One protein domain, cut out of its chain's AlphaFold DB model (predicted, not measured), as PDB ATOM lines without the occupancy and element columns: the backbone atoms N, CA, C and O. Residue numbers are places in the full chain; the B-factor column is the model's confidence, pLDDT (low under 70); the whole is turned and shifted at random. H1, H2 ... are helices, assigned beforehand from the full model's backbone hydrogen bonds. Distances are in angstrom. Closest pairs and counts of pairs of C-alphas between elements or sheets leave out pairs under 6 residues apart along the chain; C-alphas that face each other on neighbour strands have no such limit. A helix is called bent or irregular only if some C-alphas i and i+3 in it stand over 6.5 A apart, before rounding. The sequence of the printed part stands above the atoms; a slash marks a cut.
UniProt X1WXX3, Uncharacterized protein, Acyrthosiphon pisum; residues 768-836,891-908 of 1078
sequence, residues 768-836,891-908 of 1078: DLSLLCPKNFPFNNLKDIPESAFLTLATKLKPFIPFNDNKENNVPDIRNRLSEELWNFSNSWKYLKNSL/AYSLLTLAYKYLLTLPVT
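AT A GLANCE: This is residues 768 to 836 and 891 to 908 of the 1078 residues of an uncharacterized protein of Acyrthosiphon pisum (UniProt X1WXX3). A long helix, H2, has two shorter helices, H1 and H3, packed on its first part; the lines of the three stand nearly at right angles to one another, and H3 meets H2 near its own beginning and points away from it. An unnamed stretch, residues 768 to 790, folds back along H2, while residues 802 to 808, 831 to 836 and 903 to 908 stick out from a compact body. The 87 printed residues hold three named helices, H1, H2 and H3 in chain order, with 47 residues in them, and no named strand; the class is all helix. The whole is compact, with a radius of gyration of the C-alphas of 13.3 A, and its C-alphas span 37 by 34 by 25 A.

HOW THE PARTS SIT: H2, residues 811 to 835, is the longest helix and has a kink of 63 degrees near residue 829. H3, residues 893 to 904, touches H2 with residues 894 to 895 alone, and H2 touches it with residues 814 to 822 alone. Their closest C-alphas, those of Leu 818 and Leu 894, are 5.7 A apart, and their lines are about perpendicular at 80 degrees. H1, residues 791 to 800, touches H2, which meets it with residues 811 to 815 alone. The closest C-alphas, those of Ala 794 and Arg 815, are 5.5 A apart, and the lines are about perpendicular at 88 degrees. H1 and H3 only just touch, with 3 pairs of C-alphas within 8 A; the closest are those of Leu 797 and Ala 898, 7.4 A apart, and the lines are about perpendicular at 85 degrees. The helix packing is mostly crossed, with 0 of these 3 touching pairs at a shallow tilt. Every O i to N i+4 pair is within hydrogen-bond range in H3, against 17 of 21 in H2 and 4 of 6 in H1.

IN THESE COORDINATES: H2 measures 34.0 A from C-alpha 811 at (-30.765, 16.486, -0.690) to C-alpha 835 at (-38.580, 38.421, -25.506). It is irregular, but only just: C-alphas 827 and 830 are 6.6 A apart. H1 is 15.5 A long and also only just irregular, with C-alphas 796 and 799 6.8 A apart. H3 is 16.7 A long and ends at C-alpha 904, (-37.507, 13.919, -20.994).

THE WHOLE: The two C-alphas farthest apart, those of Asn 806 and Thr 908, are 40.3 A apart. Residues 837 to 890 are not printed, and C-alphas 836 and 891 are 19.6 A apart across this cut, in the link from H2 to H3. The link from H1 to H2 is short, with 10 residues. The mean pLDDT of the printed part is 70.2; 34 residues are under 70, among them residues 778 to 789, 802 to 809 and 832 to 836.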
ATOM      1  N   ASP A 768     -44.096  17.797  -7.143       72.50
ATOM      2  CA  ASP A 768     -42.829  18.531  -7.315       72.50
ATOM      3  C   ASP A 768     -42.707  19.118  -8.736       72.50
ATOM      4  O   ASP A 768     -42.410  20.296  -8.918       72.50
ATOM      5  N   LEU A 769     -43.004  18.318  -9.765       71.69
ATOM      6  CA  LEU A 769     -42.963  18.752 -11.165       71.69
ATOM      7  C   LEU A 769     -44.068  19.766 -11.520       71.69
ATOM      8  O   LEU A 769     -43.906  20.521 -12.480       71.69
ATOM      9  N   SER A 770     -45.166  19.825 -10.757       68.31
ATOM     10  CA  SER A 770     -46.258  20.783 -10.981       68.31
ATOM     11  C   SER A 770     -45.843  22.226 -10.720       68.31
ATOM     12  O   SER A 770     -46.253  23.138 -11.440       68.31
ATOM     13  N   LEU A 771     -44.959  22.429  -9.747       72.06
ATOM     14  CA  LEU A 771     -44.459  23.742  -9.346       72.06
ATOM     15  C   LEU A 771     -43.536  24.365 -10.408       72.06
ATOM     16  O   LEU A 771     -43.350  25.576 -10.417       72.06
ATOM     17  N   LEU A 772     -43.030  23.569 -11.359       74.25
ATOM     18  CA  LEU A 772     -42.277  24.043 -12.529       74.25
ATOM     19  C   LEU A 772     -43.181  24.597 -13.653       74.25
ATOM     20  O   LEU A 772     -42.676  25.038 -14.690       74.25
ATOM     21  N   CYS A 773     -44.511  24.541 -13.510       70.19
ATOM     22  CA  CYS A 773     -45.445  25.000 -14.536       70.19
ATOM     23  C   CYS A 773     -45.627  26.529 -14.510       70.19
ATOM     24  O   CYS A 773     -46.013  27.063 -13.470       70.19
ATOM     25  N   PRO A 774     -45.508  27.245 -15.647       69.19
ATOM     26  CA  PRO A 774     -45.618  28.711 -15.659       69.19
ATOM     27  C   PRO A 774     -47.017  29.254 -15.346       69.19
ATOM     28  O   PRO A 774     -47.177  30.451 -15.133       69.19
ATOM     29  N   LYS A 775     -48.029  28.376 -15.308       67.94
ATOM     30  CA  LYS A 775     -49.390  28.671 -14.829       67.94
ATOM     31  C   LYS A 775     -49.420  29.005 -13.327       67.94
ATOM     32  O   LYS A 775     -50.360  29.649 -12.883       67.94
ATOM     33  N   ASN A 776     -48.399  28.579 -12.577       68.00
ATOM     34  CA  ASN A 776     -48.273  28.762 -11.131       68.00
ATOM     35  C   ASN A 776     -47.350  29.942 -10.757       68.00
ATOM     36  O   ASN A 776     -47.015  30.100  -9.589       68.00
ATOM     37  N   PHE A 777     -46.901  30.746 -11.731       76.12
ATOM     38  CA  PHE A 777     -46.019  31.899 -11.502       76.12
ATOM     39  C   PHE A 777     -46.817  33.217 -11.489       76.12
ATOM     40  O   PHE A 777     -47.746  33.362 -12.289       76.12
ATOM     41  N   PRO A 778     -46.415  34.227 -10.691       61.44
ATOM     42  CA  PRO A 778     -45.269  34.249  -9.773       61.44
ATOM     43  C   PRO A 778     -45.582  33.642  -8.391       61.44
ATOM     44  O   PRO A 778     -46.738  33.599  -7.977       61.44
ATOM     45  N   PHE A 779     -44.540  33.246  -7.653       68.62
ATOM     46  CA  PHE A 779     -44.640  32.940  -6.219       68.62
ATOM     47  C   PHE A 779     -44.332  34.207  -5.406       68.62
ATOM     48  O   PHE A 779     -43.232  34.755  -5.513       68.62
ATOM     49  N   ASN A 780     -45.274  34.679  -4.582       57.41
ATOM     50  CA  ASN A 780     -45.128  35.952  -3.865       57.41
ATOM     51  C   ASN A 780     -44.044  35.868  -2.778       57.41
ATOM     52  O   ASN A 780     -43.290  36.819  -2.582       57.41
ATOM     53  N   ASN A 781     -43.929  34.722  -2.104       61.94
ATOM     54  CA  ASN A 781     -42.886  34.428  -1.122       61.94
ATOM     55  C   ASN A 781     -42.274  33.039  -1.340       61.94
ATOM     56  O   ASN A 781     -42.941  32.106  -1.774       61.94
ATOM     57  N   LEU A 782     -41.035  32.852  -0.870       60.28
ATOM     58  CA  LEU A 782     -40.416  31.525  -0.707       60.28
ATOM     59  C   LEU A 782     -41.222  30.578   0.210       60.28
ATOM     60  O   LEU A 782     -41.053  29.368   0.126       60.28
ATOM     61  N   LYS A 783     -42.117  31.119   1.053       60.00
ATOM     62  CA  LYS A 783     -43.054  30.356   1.901       60.00
ATOM     63  C   LYS A 783     -44.270  29.799   1.148       60.00
ATOM     64  O   LYS A 783     -44.959  28.943   1.692       60.00
ATOM     65  N   ASP A 784     -44.527  30.262  -0.075       60.66
ATOM     66  CA  ASP A 784     -45.632  29.766  -0.908       60.66
ATOM     67  C   ASP A 784     -45.275  28.407  -1.552       60.66
ATOM     68  O   ASP A 784     -46.152  27.680  -2.016       60.66
ATOM     69  N   ILE A 785     -43.984  28.047  -1.553       64.94
ATOM     70  CA  ILE A 785     -43.464  26.730  -1.935       64.94
ATOM     71  C   ILE A 785     -43.482  25.829  -0.682       64.94
ATOM     72  O   ILE A 785     -42.765  26.125   0.277       64.94
ATOM     73  N   PRO A 786     -44.246  24.716  -0.657       68.00
ATOM     74  CA  PRO A 786     -44.355  23.866   0.531       68.00
ATOM     75  C   PRO A 786     -43.015  23.293   1.012       68.00
ATOM     76  O   PRO A 786     -42.143  22.945   0.213       68.00
ATOM     77  N   GLU A 787     -42.862  23.093   2.323       60.69
ATOM     78  CA  GLU A 787     -41.644  22.495   2.902       60.69
ATOM     79  C   GLU A 787     -41.384  21.063   2.403       60.69
ATOM     80  O   GLU A 787     -40.236  20.667   2.216       60.69
ATOM     81  N   SER A 788     -42.447  20.318   2.084       62.44
ATOM     82  CA  SER A 788     -42.383  18.992   1.457       62.44
ATOM     83  C   SER A 788     -42.005  19.009  -0.032       62.44
ATOM     84  O   SER A 788     -41.654  17.959  -0.576       62.44
ATOM     85  N   ALA A 789     -42.077  20.164  -0.700       63.94
ATOM     86  CA  ALA A 789     -41.851  20.276  -2.135       63.94
ATOM     87  C   ALA A 789     -40.370  20.161  -2.520       63.94
ATOM     88  O   ALA A 789     -39.462  20.564  -1.783       63.94
ATOM     89  N   PHE A 790     -40.158  19.618  -3.718       74.69
ATOM     90  CA  PHE A 790     -38.878  19.297  -4.350       74.69
ATOM     91  C   PHE A 790     -38.019  18.268  -3.612       74.69
ATOM     92  O   PHE A 790     -36.943  17.928  -4.102       74.69
ATOM     93  N   LEU A 791     -38.476  17.712  -2.486       75.75
ATOM     94  CA  LEU A 791     -37.740  16.675  -1.766       75.75
ATOM     95  C   LEU A 791     -37.628  15.390  -2.603       75.75
ATOM     96  O   LEU A 791     -36.552  14.796  -2.667       75.75
ATOM     97  N   THR A 792     -38.698  14.990  -3.305       74.50
ATOM     98  CA  THR A 792     -38.663  13.799  -4.173       74.50
ATOM     99  C   THR A 792     -37.759  14.064  -5.374       74.50
ATOM    100  O   THR A 792     -36.858  13.271  -5.663       74.50
ATOM    101  N   LEU A 793     -37.939  15.210  -6.038       79.19
ATOM    102  CA  LEU A 793     -37.148  15.591  -7.207       79.19
ATOM    103  C   LEU A 793     -35.650  15.731  -6.877       79.19
ATOM    104  O   LEU A 793     -34.822  15.199  -7.613       79.19
ATOM    105  N   ALA A 794     -35.282  16.344  -5.748       78.94
ATOM    106  CA  ALA A 794     -33.888  16.508  -5.332       78.94
ATOM    107  C   ALA A 794     -33.162  15.166  -5.116       78.94
ATOM    108  O   ALA A 794     -32.005  15.035  -5.525       78.94
ATOM    109  N   THR A 795     -33.829  14.135  -4.567       79.75
ATOM    110  CA  THR A 795     -33.221  12.786  -4.468       79.75
ATOM    111  C   THR A 795     -32.882  12.199  -5.839       79.75
ATOM    112  O   THR A 795     -31.849  11.546  -5.987       79.75
ATOM    113  N   LYS A 796     -33.717  12.459  -6.854       78.12
ATOM    114  CA  LYS A 796     -33.552  11.932  -8.215       78.12
ATOM    115  C   LYS A 796     -32.675  12.797  -9.117       78.12
ATOM    116  O   LYS A 796     -32.132  12.270 -10.082       78.12
ATOM    117  N   LEU A 797     -32.472  14.075  -8.792       77.00
ATOM    118  CA  LEU A 797     -31.490  14.928  -9.466       77.00
ATOM    119  C   LEU A 797     -30.057  14.704  -8.960       77.00
ATOM    120  O   LEU A 797     -29.131  14.837  -9.757       77.00
ATOM    121  N   LYS A 798     -29.862  14.312  -7.689       79.44
ATOM    122  CA  LYS A 798     -28.528  14.124  -7.074       79.44
ATOM    123  C   LYS A 798     -27.514  13.340  -7.938       79.44
ATOM    124  O   LYS A 798     -26.389  13.822  -8.037       79.44
ATOM    125  N   PRO A 799     -27.848  12.209  -8.599       72.44
ATOM    126  CA  PRO A 799     -26.879  11.454  -9.409       72.44
ATOM    127  C   PRO A 799     -26.430  12.146 -10.708       72.44
ATOM    128  O   PRO A 799     -25.472  11.703 -11.330       72.44
ATOM    129  N   PHE A 800     -27.121  13.207 -11.139       71.38
ATOM    130  CA  PHE A 800     -26.855  13.909 -12.402       71.38
ATOM    131  C   PHE A 800     -26.153  15.265 -12.211       71.38
ATOM    132  O   PHE A 800     -25.851  15.940 -13.197       71.38
ATOM    133  N   ILE A 801     -25.899  15.663 -10.961       71.25
ATOM    134  CA  ILE A 801     -25.165  16.878 -10.593       71.25
ATOM    135  C   ILE A 801     -23.670  16.521 -10.489       71.25
ATOM    136  O   ILE A 801     -23.340  15.578  -9.767       71.25
ATOM    137  N   PRO A 802     -22.754  17.243 -11.163       61.84
ATOM    138  CA  PRO A 802     -21.320  17.043 -10.979       61.84
ATOM    139  C   PRO A 802     -20.897  17.227  -9.515       61.84
ATOM    140  O   PRO A 802     -21.389  18.116  -8.814       61.84
ATOM    141  N   PHE A 803     -19.943  16.417  -9.057       53.62
ATOM    142  CA  PHE A 803     -19.224  16.709  -7.822       53.62
ATOM    143  C   PHE A 803     -18.291  17.897  -8.074       53.62
ATOM    144  O   PHE A 803     -17.209  17.731  -8.627       53.62
ATOM    145  N   ASN A 804     -18.727  19.094  -7.680       49.09
ATOM    146  CA  ASN A 804     -17.819  20.209  -7.438       49.09
ATOM    147  C   ASN A 804     -17.283  20.083  -6.012       49.09
ATOM    148  O   ASN A 804     -18.062  19.921  -5.068       49.09
ATOM    149  N   ASP A 805     -15.969  20.201  -5.854       41.19
ATOM    150  CA  ASP A 805     -15.328  20.138  -4.546       41.19
ATOM    151  C   ASP A 805     -15.835  21.244  -3.598       41.19
ATOM    152  O   ASP A 805     -16.131  22.370  -4.007       41.19
ATOM    153  N   ASN A 806     -15.868  20.926  -2.300       45.78
ATOM    154  CA  ASN A 806     -16.155  21.838  -1.180       45.78
ATOM    155  C   ASN A 806     -17.623  22.264  -0.940       45.78
ATOM    156  O   ASN A 806     -17.859  23.179  -0.148       45.78
ATOM    157  N   LYS A 807     -18.625  21.576  -1.508       51.56
ATOM    158  CA  LYS A 807     -19.993  21.554  -0.938       51.56
ATOM    159  C   LYS A 807     -20.571  20.140  -0.926       51.56
ATOM    160  O   LYS A 807     -20.563  19.450  -1.940       51.56
ATOM    161  N   GLU A 808     -21.119  19.718   0.213       49.38
ATOM    162  CA  GLU A 808     -21.828  18.440   0.296       49.38
ATOM    163  C   GLU A 808     -23.122  18.498  -0.530       49.38
ATOM    164  O   GLU A 808     -24.057  19.220  -0.183       49.38
ATOM    165  N   ASN A 809     -23.199  17.700  -1.602       60.88
ATOM    166  CA  ASN A 809     -24.397  17.526  -2.432       60.88
ATOM    167  C   ASN A 809     -25.491  16.740  -1.671       60.88
ATOM    168  O   ASN A 809     -25.855  15.608  -2.015       60.88
ATOM    169  N   ASN A 810     -25.998  17.324  -0.589       71.44
ATOM    170  CA  ASN A 810     -27.056  16.786   0.253       71.44
ATOM    171  C   ASN A 810     -28.431  17.193  -0.283       71.44
ATOM    172  O   ASN A 810     -28.620  18.286  -0.813       71.44
ATOM    173  N   VAL A 811     -29.414  16.303  -0.131       72.06
ATOM    174  CA  VAL A 811     -30.765  16.486  -0.690       72.06
ATOM    175  C   VAL A 811     -31.426  17.807  -0.240       72.06
ATOM    176  O   VAL A 811     -32.014  18.462  -1.100       72.06
ATOM    177  N   PRO A 812     -31.288  18.273   1.024       75.44
ATOM    178  CA  PRO A 812     -31.814  19.577   1.438       75.44
ATOM    179  C   PRO A 812     -31.155  20.788   0.753       75.44
ATOM    180  O   PRO A 812     -31.865  21.733   0.429       75.44
ATOM    181  N   ASP A 813     -29.841  20.770   0.480       75.44
ATOM    182  CA  ASP A 813     -29.152  21.869  -0.232       75.44
ATOM    183  C   ASP A 813     -29.662  21.981  -1.675       75.44
ATOM    184  O   ASP A 813     -30.083  23.050  -2.114       75.44
ATOM    185  N   ILE A 814     -29.733  20.841  -2.372       76.88
ATOM    186  CA  ILE A 814     -30.276  20.741  -3.735       76.88
ATOM    187  C   ILE A 814     -31.731  21.244  -3.769       76.88
ATOM    188  O   ILE A 814     -32.098  22.008  -4.663       76.88
ATOM    189  N   ARG A 815     -32.553  20.855  -2.783       81.69
ATOM    190  CA  ARG A 815     -33.961  21.270  -2.654       81.69
ATOM    191  C   ARG A 815     -34.108  22.774  -2.395       81.69
ATOM    192  O   ARG A 815     -34.955  23.415  -3.018       81.69
ATOM    193  N   ASN A 816     -33.295  23.344  -1.505       78.69
ATOM    194  CA  ASN A 816     -33.359  24.768  -1.168       78.69
ATOM    195  C   ASN A 816     -32.893  25.630  -2.348       78.69
ATOM    196  O   ASN A 816     -33.640  26.499  -2.793       78.69
ATOM    197  N   ARG A 817     -31.742  25.306  -2.949       78.56
ATOM    198  CA  ARG A 817     -31.213  26.018  -4.125       78.56
ATOM    199  C   ARG A 817     -32.140  25.930  -5.336       78.56
ATOM    200  O   ARG A 817     -32.316  26.924  -6.028       78.56
ATOM    201  N   LEU A 818     -32.785  24.784  -5.580       80.62
ATOM    202  CA  LEU A 818     -33.804  24.674  -6.633       80.62
ATOM    203  C   LEU A 818     -35.034  25.559  -6.349       80.62
ATOM    204  O   LEU A 818     -35.594  26.134  -7.279       80.62
ATOM    205  N   SER A 819     -35.431  25.702  -5.081       79.50
ATOM    206  CA  SER A 819     -36.536  26.586  -4.678       79.50
ATOM    207  C   SER A 819     -36.174  28.070  -4.860       79.50
ATOM    208  O   SER A 819     -37.000  28.850  -5.330       79.50
ATOM    209  N   GLU A 820     -34.932  28.452  -4.555       79.25
ATOM    210  CA  GLU A 820     -34.387  29.798  -4.786       79.25
ATOM    211  C   GLU A 820     -34.249  30.117  -6.285       79.25
ATOM    212  O   GLU A 820     -34.711  31.171  -6.731       79.25
ATOM    213  N   GLU A 821     -33.666  29.211  -7.082       82.06
ATOM    214  CA  GLU A 821     -33.581  29.343  -8.545       82.06
ATOM    215  C   GLU A 821     -34.992  29.504  -9.157       82.06
ATOM    216  O   GLU A 821     -35.221  30.406  -9.966       82.06
ATOM    217  N   LEU A 822     -35.968  28.692  -8.727       82.25
ATOM    218  CA  LEU A 822     -37.351  28.764  -9.208       82.25
ATOM    219  C   LEU A 822     -38.067  30.061  -8.803       82.25
ATOM    220  O   LEU A 822     -38.741  30.661  -9.640       82.25
ATOM    221  N   TRP A 823     -37.938  30.506  -7.549       80.50
ATOM    222  CA  TRP A 823     -38.577  31.738  -7.072       80.50
ATOM    223  C   TRP A 823     -38.080  32.955  -7.869       80.50
ATOM    224  O   TRP A 823     -38.896  33.688  -8.441       80.50
ATOM    225  N   ASN A 824     -36.757  33.097  -8.023       81.31
ATOM    226  CA  ASN A 824     -36.135  34.149  -8.836       81.31
ATOM    227  C   ASN A 824     -36.611  34.114 -10.303       81.31
ATOM    228  O   ASN A 824     -36.989  35.147 -10.872       81.31
ATOM    229  N   PHE A 825     -36.666  32.923 -10.910       81.62
ATOM    230  CA  PHE A 825     -37.148  32.753 -12.281       81.62
ATOM    231  C   PHE A 825     -38.643  33.096 -12.426       81.62
ATOM    232  O   PHE A 825     -39.024  33.785 -13.375       81.62
ATOM    233  N   SER A 826     -39.485  32.689 -11.468       80.38
ATOM    234  CA  SER A 826     -40.939  32.924 -11.492       80.38
ATOM    235  C   SER A 826     -41.305  34.413 -11.453       80.38
ATOM    236  O   SER A 826     -42.189  34.850 -12.190       80.38
ATOM    237  N   ASN A 827     -40.571  35.210 -10.671       79.50
ATOM    238  CA  ASN A 827     -40.746  36.662 -10.595       79.50
ATOM    239  C   ASN A 827     -40.255  37.357 -11.877       79.50
ATOM    240  O   ASN A 827     -40.909  38.264 -12.398       79.50
ATOM    241  N   SER A 828     -39.149  36.871 -12.446       76.50
ATOM    242  CA  SER A 828     -38.598  37.361 -13.719       76.50
ATOM    243  C   SER A 828     -39.491  37.030 -14.928       76.50
ATOM    244  O   SER A 828     -39.500  37.762 -15.924       76.50
ATOM    245  N   TRP A 829     -40.279  35.948 -14.854       77.81
ATOM    246  CA  TRP A 829     -41.069  35.400 -15.964       77.81
ATOM    247  C   TRP A 829     -42.015  36.409 -16.629       77.81
ATOM    248  O   TRP A 829     -42.191  36.377 -17.850       77.81
ATOM    249  N   LYS A 830     -42.579  37.350 -15.855       71.56
ATOM    250  CA  LYS A 830     -43.465  38.416 -16.362       71.56
ATOM    251  C   LYS A 830     -42.817  39.244 -17.479       71.56
ATOM    252  O   LYS A 830     -43.531  39.671 -18.386       71.56
ATOM    253  N   TYR A 831     -41.502  39.442 -17.405       70.50
ATOM    254  CA  TYR A 831     -40.700  40.190 -18.373       70.50
ATOM    255  C   TYR A 831     -40.123  39.256 -19.442       70.50
ATOM    256  O   TYR A 831     -40.310  39.492 -20.634       70.50
ATOM    257  N   LEU A 832     -39.498  38.152 -19.014       68.50
ATOM    258  CA  LEU A 832     -38.790  37.207 -19.889       68.50
ATOM    259  C   LEU A 832     -39.679  36.619 -20.997       68.50
ATOM    260  O   LEU A 832     -39.231  36.477 -22.133       68.50
ATOM    261  N   LYS A 833     -40.955  36.330 -20.709       66.81
ATOM    262  CA  LYS A 833     -41.899  35.768 -21.694       66.81
ATOM    263  C   LYS A 833     -42.114  36.655 -22.933       66.81
ATOM    264  O   LYS A 833     -42.556  36.151 -23.965       66.81
ATOM    265  N   ASN A 834     -41.861  37.964 -22.833       59.16
ATOM    266  CA  ASN A 834     -42.107  38.900 -23.929       59.16
ATOM    267  C   ASN A 834     -41.003  38.836 -24.993       59.16
ATOM    268  O   ASN A 834     -41.325  38.970 -26.167       59.16
ATOM    269  N   SER A 835     -39.758  38.514 -24.618       57.78
ATOM    270  CA  SER A 835     -38.580  38.421 -25.506       57.78
ATOM    271  C   SER A 835     -38.585  37.214 -26.469       57.78
ATOM    272  O   SER A 835     -37.556  36.842 -27.031       57.78
ATOM    273  N   LEU A 836     -39.747  36.587 -26.646       54.22
ATOM    274  CA  LEU A 836     -40.027  35.545 -27.626       54.22
ATOM    275  C   LEU A 836     -40.755  36.187 -28.818       54.22
ATOM    276  O   LEU A 836     -41.985  36.234 -28.839       54.22
ATOM    277  N   ALA A 891     -26.741  30.911 -13.605       64.31
ATOM    278  CA  ALA A 891     -27.856  31.420 -12.794       64.31
ATOM    279  C   ALA A 891     -28.911  30.362 -12.434       64.31
ATOM    280  O   ALA A 891     -29.425  30.365 -11.321       64.31
ATOM    281  N   TYR A 892     -29.238  29.465 -13.368       77.25
ATOM    282  CA  TYR A 892     -30.369  28.535 -13.255       77.25
ATOM    283  C   TYR A 892     -29.945  27.094 -13.573       77.25
ATOM    284  O   TYR A 892     -30.475  26.441 -14.478       77.25
ATOM    285  N   SER A 893     -28.918  26.622 -12.866       75.69
ATOM    286  CA  SER A 893     -28.255  25.337 -13.107       75.69
ATOM    287  C   SER A 893     -29.137  24.130 -12.755       75.69
ATOM    288  O   SER A 893     -29.336  23.231 -13.580       75.69
ATOM    289  N   LEU A 894     -29.723  24.131 -11.555       77.56
ATOM    290  CA  LEU A 894     -30.576  23.055 -11.053       77.56
ATOM    291  C   LEU A 894     -31.963  23.116 -11.693       77.56
ATOM    292  O   LEU A 894     -32.539  22.076 -12.005       77.56
ATOM    293  N   LEU A 895     -32.472  24.318 -11.955       80.81
ATOM    294  CA  LEU A 895     -33.739  24.574 -12.628       80.81
ATOM    295  C   LEU A 895     -33.691  24.137 -14.097       80.81
ATOM    296  O   LEU A 895     -34.631  23.498 -14.572       80.81
ATOM    297  N   THR A 896     -32.585  24.380 -14.812       76.06
ATOM    298  CA  THR A 896     -32.410  23.837 -16.174       76.06
ATOM    299  C   THR A 896     -32.348  22.310 -16.152       76.06
ATOM    300  O   THR A 896     -32.977  21.662 -16.993       76.06
ATOM    301  N   LEU A 897     -31.653  21.716 -15.175       76.25
ATOM    302  CA  LEU A 897     -31.617  20.261 -15.008       76.25
ATOM    303  C   LEU A 897     -33.010  19.694 -14.676       76.25
ATOM    304  O   LEU A 897     -33.407  18.689 -15.262       76.25
ATOM    305  N   ALA A 898     -33.787  20.367 -13.823       78.12
ATOM    306  CA  ALA A 898     -35.164  20.013 -13.475       78.12
ATOM    307  C   ALA A 898     -36.125  20.128 -14.673       78.12
ATOM    308  O   ALA A 898     -36.947  19.236 -14.887       78.12
ATOM    309  N   TYR A 899     -35.995  21.159 -15.515       77.12
ATOM    310  CA  TYR A 899     -36.758  21.252 -16.764       77.12
ATOM    311  C   TYR A 899     -36.331  20.191 -17.788       77.12
ATOM    312  O   TYR A 899     -37.196  19.554 -18.393       77.12
ATOM    313  N   LYS A 900     -35.029  19.916 -17.952       74.69
ATOM    314  CA  LYS A 900     -34.556  18.808 -18.802       74.69
ATOM    315  C   LYS A 900     -35.062  17.456 -18.286       74.69
ATOM    316  O   LYS A 900     -35.432  16.593 -19.084       74.69
ATOM    317  N   TYR A 901     -35.153  17.290 -16.968       77.69
ATOM    318  CA  TYR A 901     -35.775  16.136 -16.327       77.69
ATOM    319  C   TYR A 901     -37.274  16.058 -16.668       77.69
ATOM    320  O   TYR A 901     -37.713  15.034 -17.184       77.69
ATOM    321  N   LEU A 902     -38.041  17.136 -16.481       76.19
ATOM    322  CA  LEU A 902     -39.470  17.192 -16.816       76.19
ATOM    323  C   LEU A 902     -39.744  16.823 -18.285       76.19
ATOM    324  O   LEU A 902     -40.545  15.933 -18.557       76.19
ATOM    325  N   LEU A 903     -39.063  17.467 -19.236       72.12
ATOM    326  CA  LEU A 903     -39.340  17.294 -20.670       72.12
ATOM    327  C   LEU A 903     -38.952  15.902 -21.201       72.12
ATOM    328  O   LEU A 903     -39.592  15.380 -22.120       72.12
ATOM    329  N   THR A 904     -37.935  15.273 -20.607       71.69
ATOM    330  CA  THR A 904     -37.507  13.919 -20.994       71.69
ATOM    331  C   THR A 904     -38.366  12.801 -20.401       71.69
ATOM    332  O   THR A 904     -38.231  11.680 -20.877       71.69
ATOM    333  N   LEU A 905     -39.242  13.045 -19.414       69.81
ATOM    334  CA  LEU A 905     -40.095  11.993 -18.833       69.81
ATOM    335  C   LEU A 905     -41.050  11.380 -19.884       69.81
ATOM    336  O   LEU A 905     -41.853  12.111 -20.468       69.81
ATOM    337  N   PRO A 906     -41.013  10.052 -20.111       58.69
ATOM    338  CA  PRO A 906     -41.953   9.374 -20.995       58.69
ATOM    339  C   PRO A 906     -43.257   9.073 -20.242       58.69
ATOM    340  O   PRO A 906     -43.303   8.194 -19.388       58.69
ATOM    341  N   VAL A 907     -44.318   9.827 -20.535       58.28
ATOM    342  CA  VAL A 907     -45.627   9.710 -19.849       58.28
ATOM    343  C   VAL A 907     -46.589   8.753 -20.567       58.28
ATOM    344  O   VAL A 907     -47.559   8.267 -19.986       58.28
ATOM    345  N   THR A 908     -46.307   8.466 -21.836       57.81
ATOM    346  CA  THR A 908     -47.052   7.536 -22.685       57.81
ATOM    347  C   THR A 908     -46.071   6.623 -23.419       57.81
ATOM    348  O   THR A 908     -44.890   6.947 -23.550       57.81
TER     349      THR A 908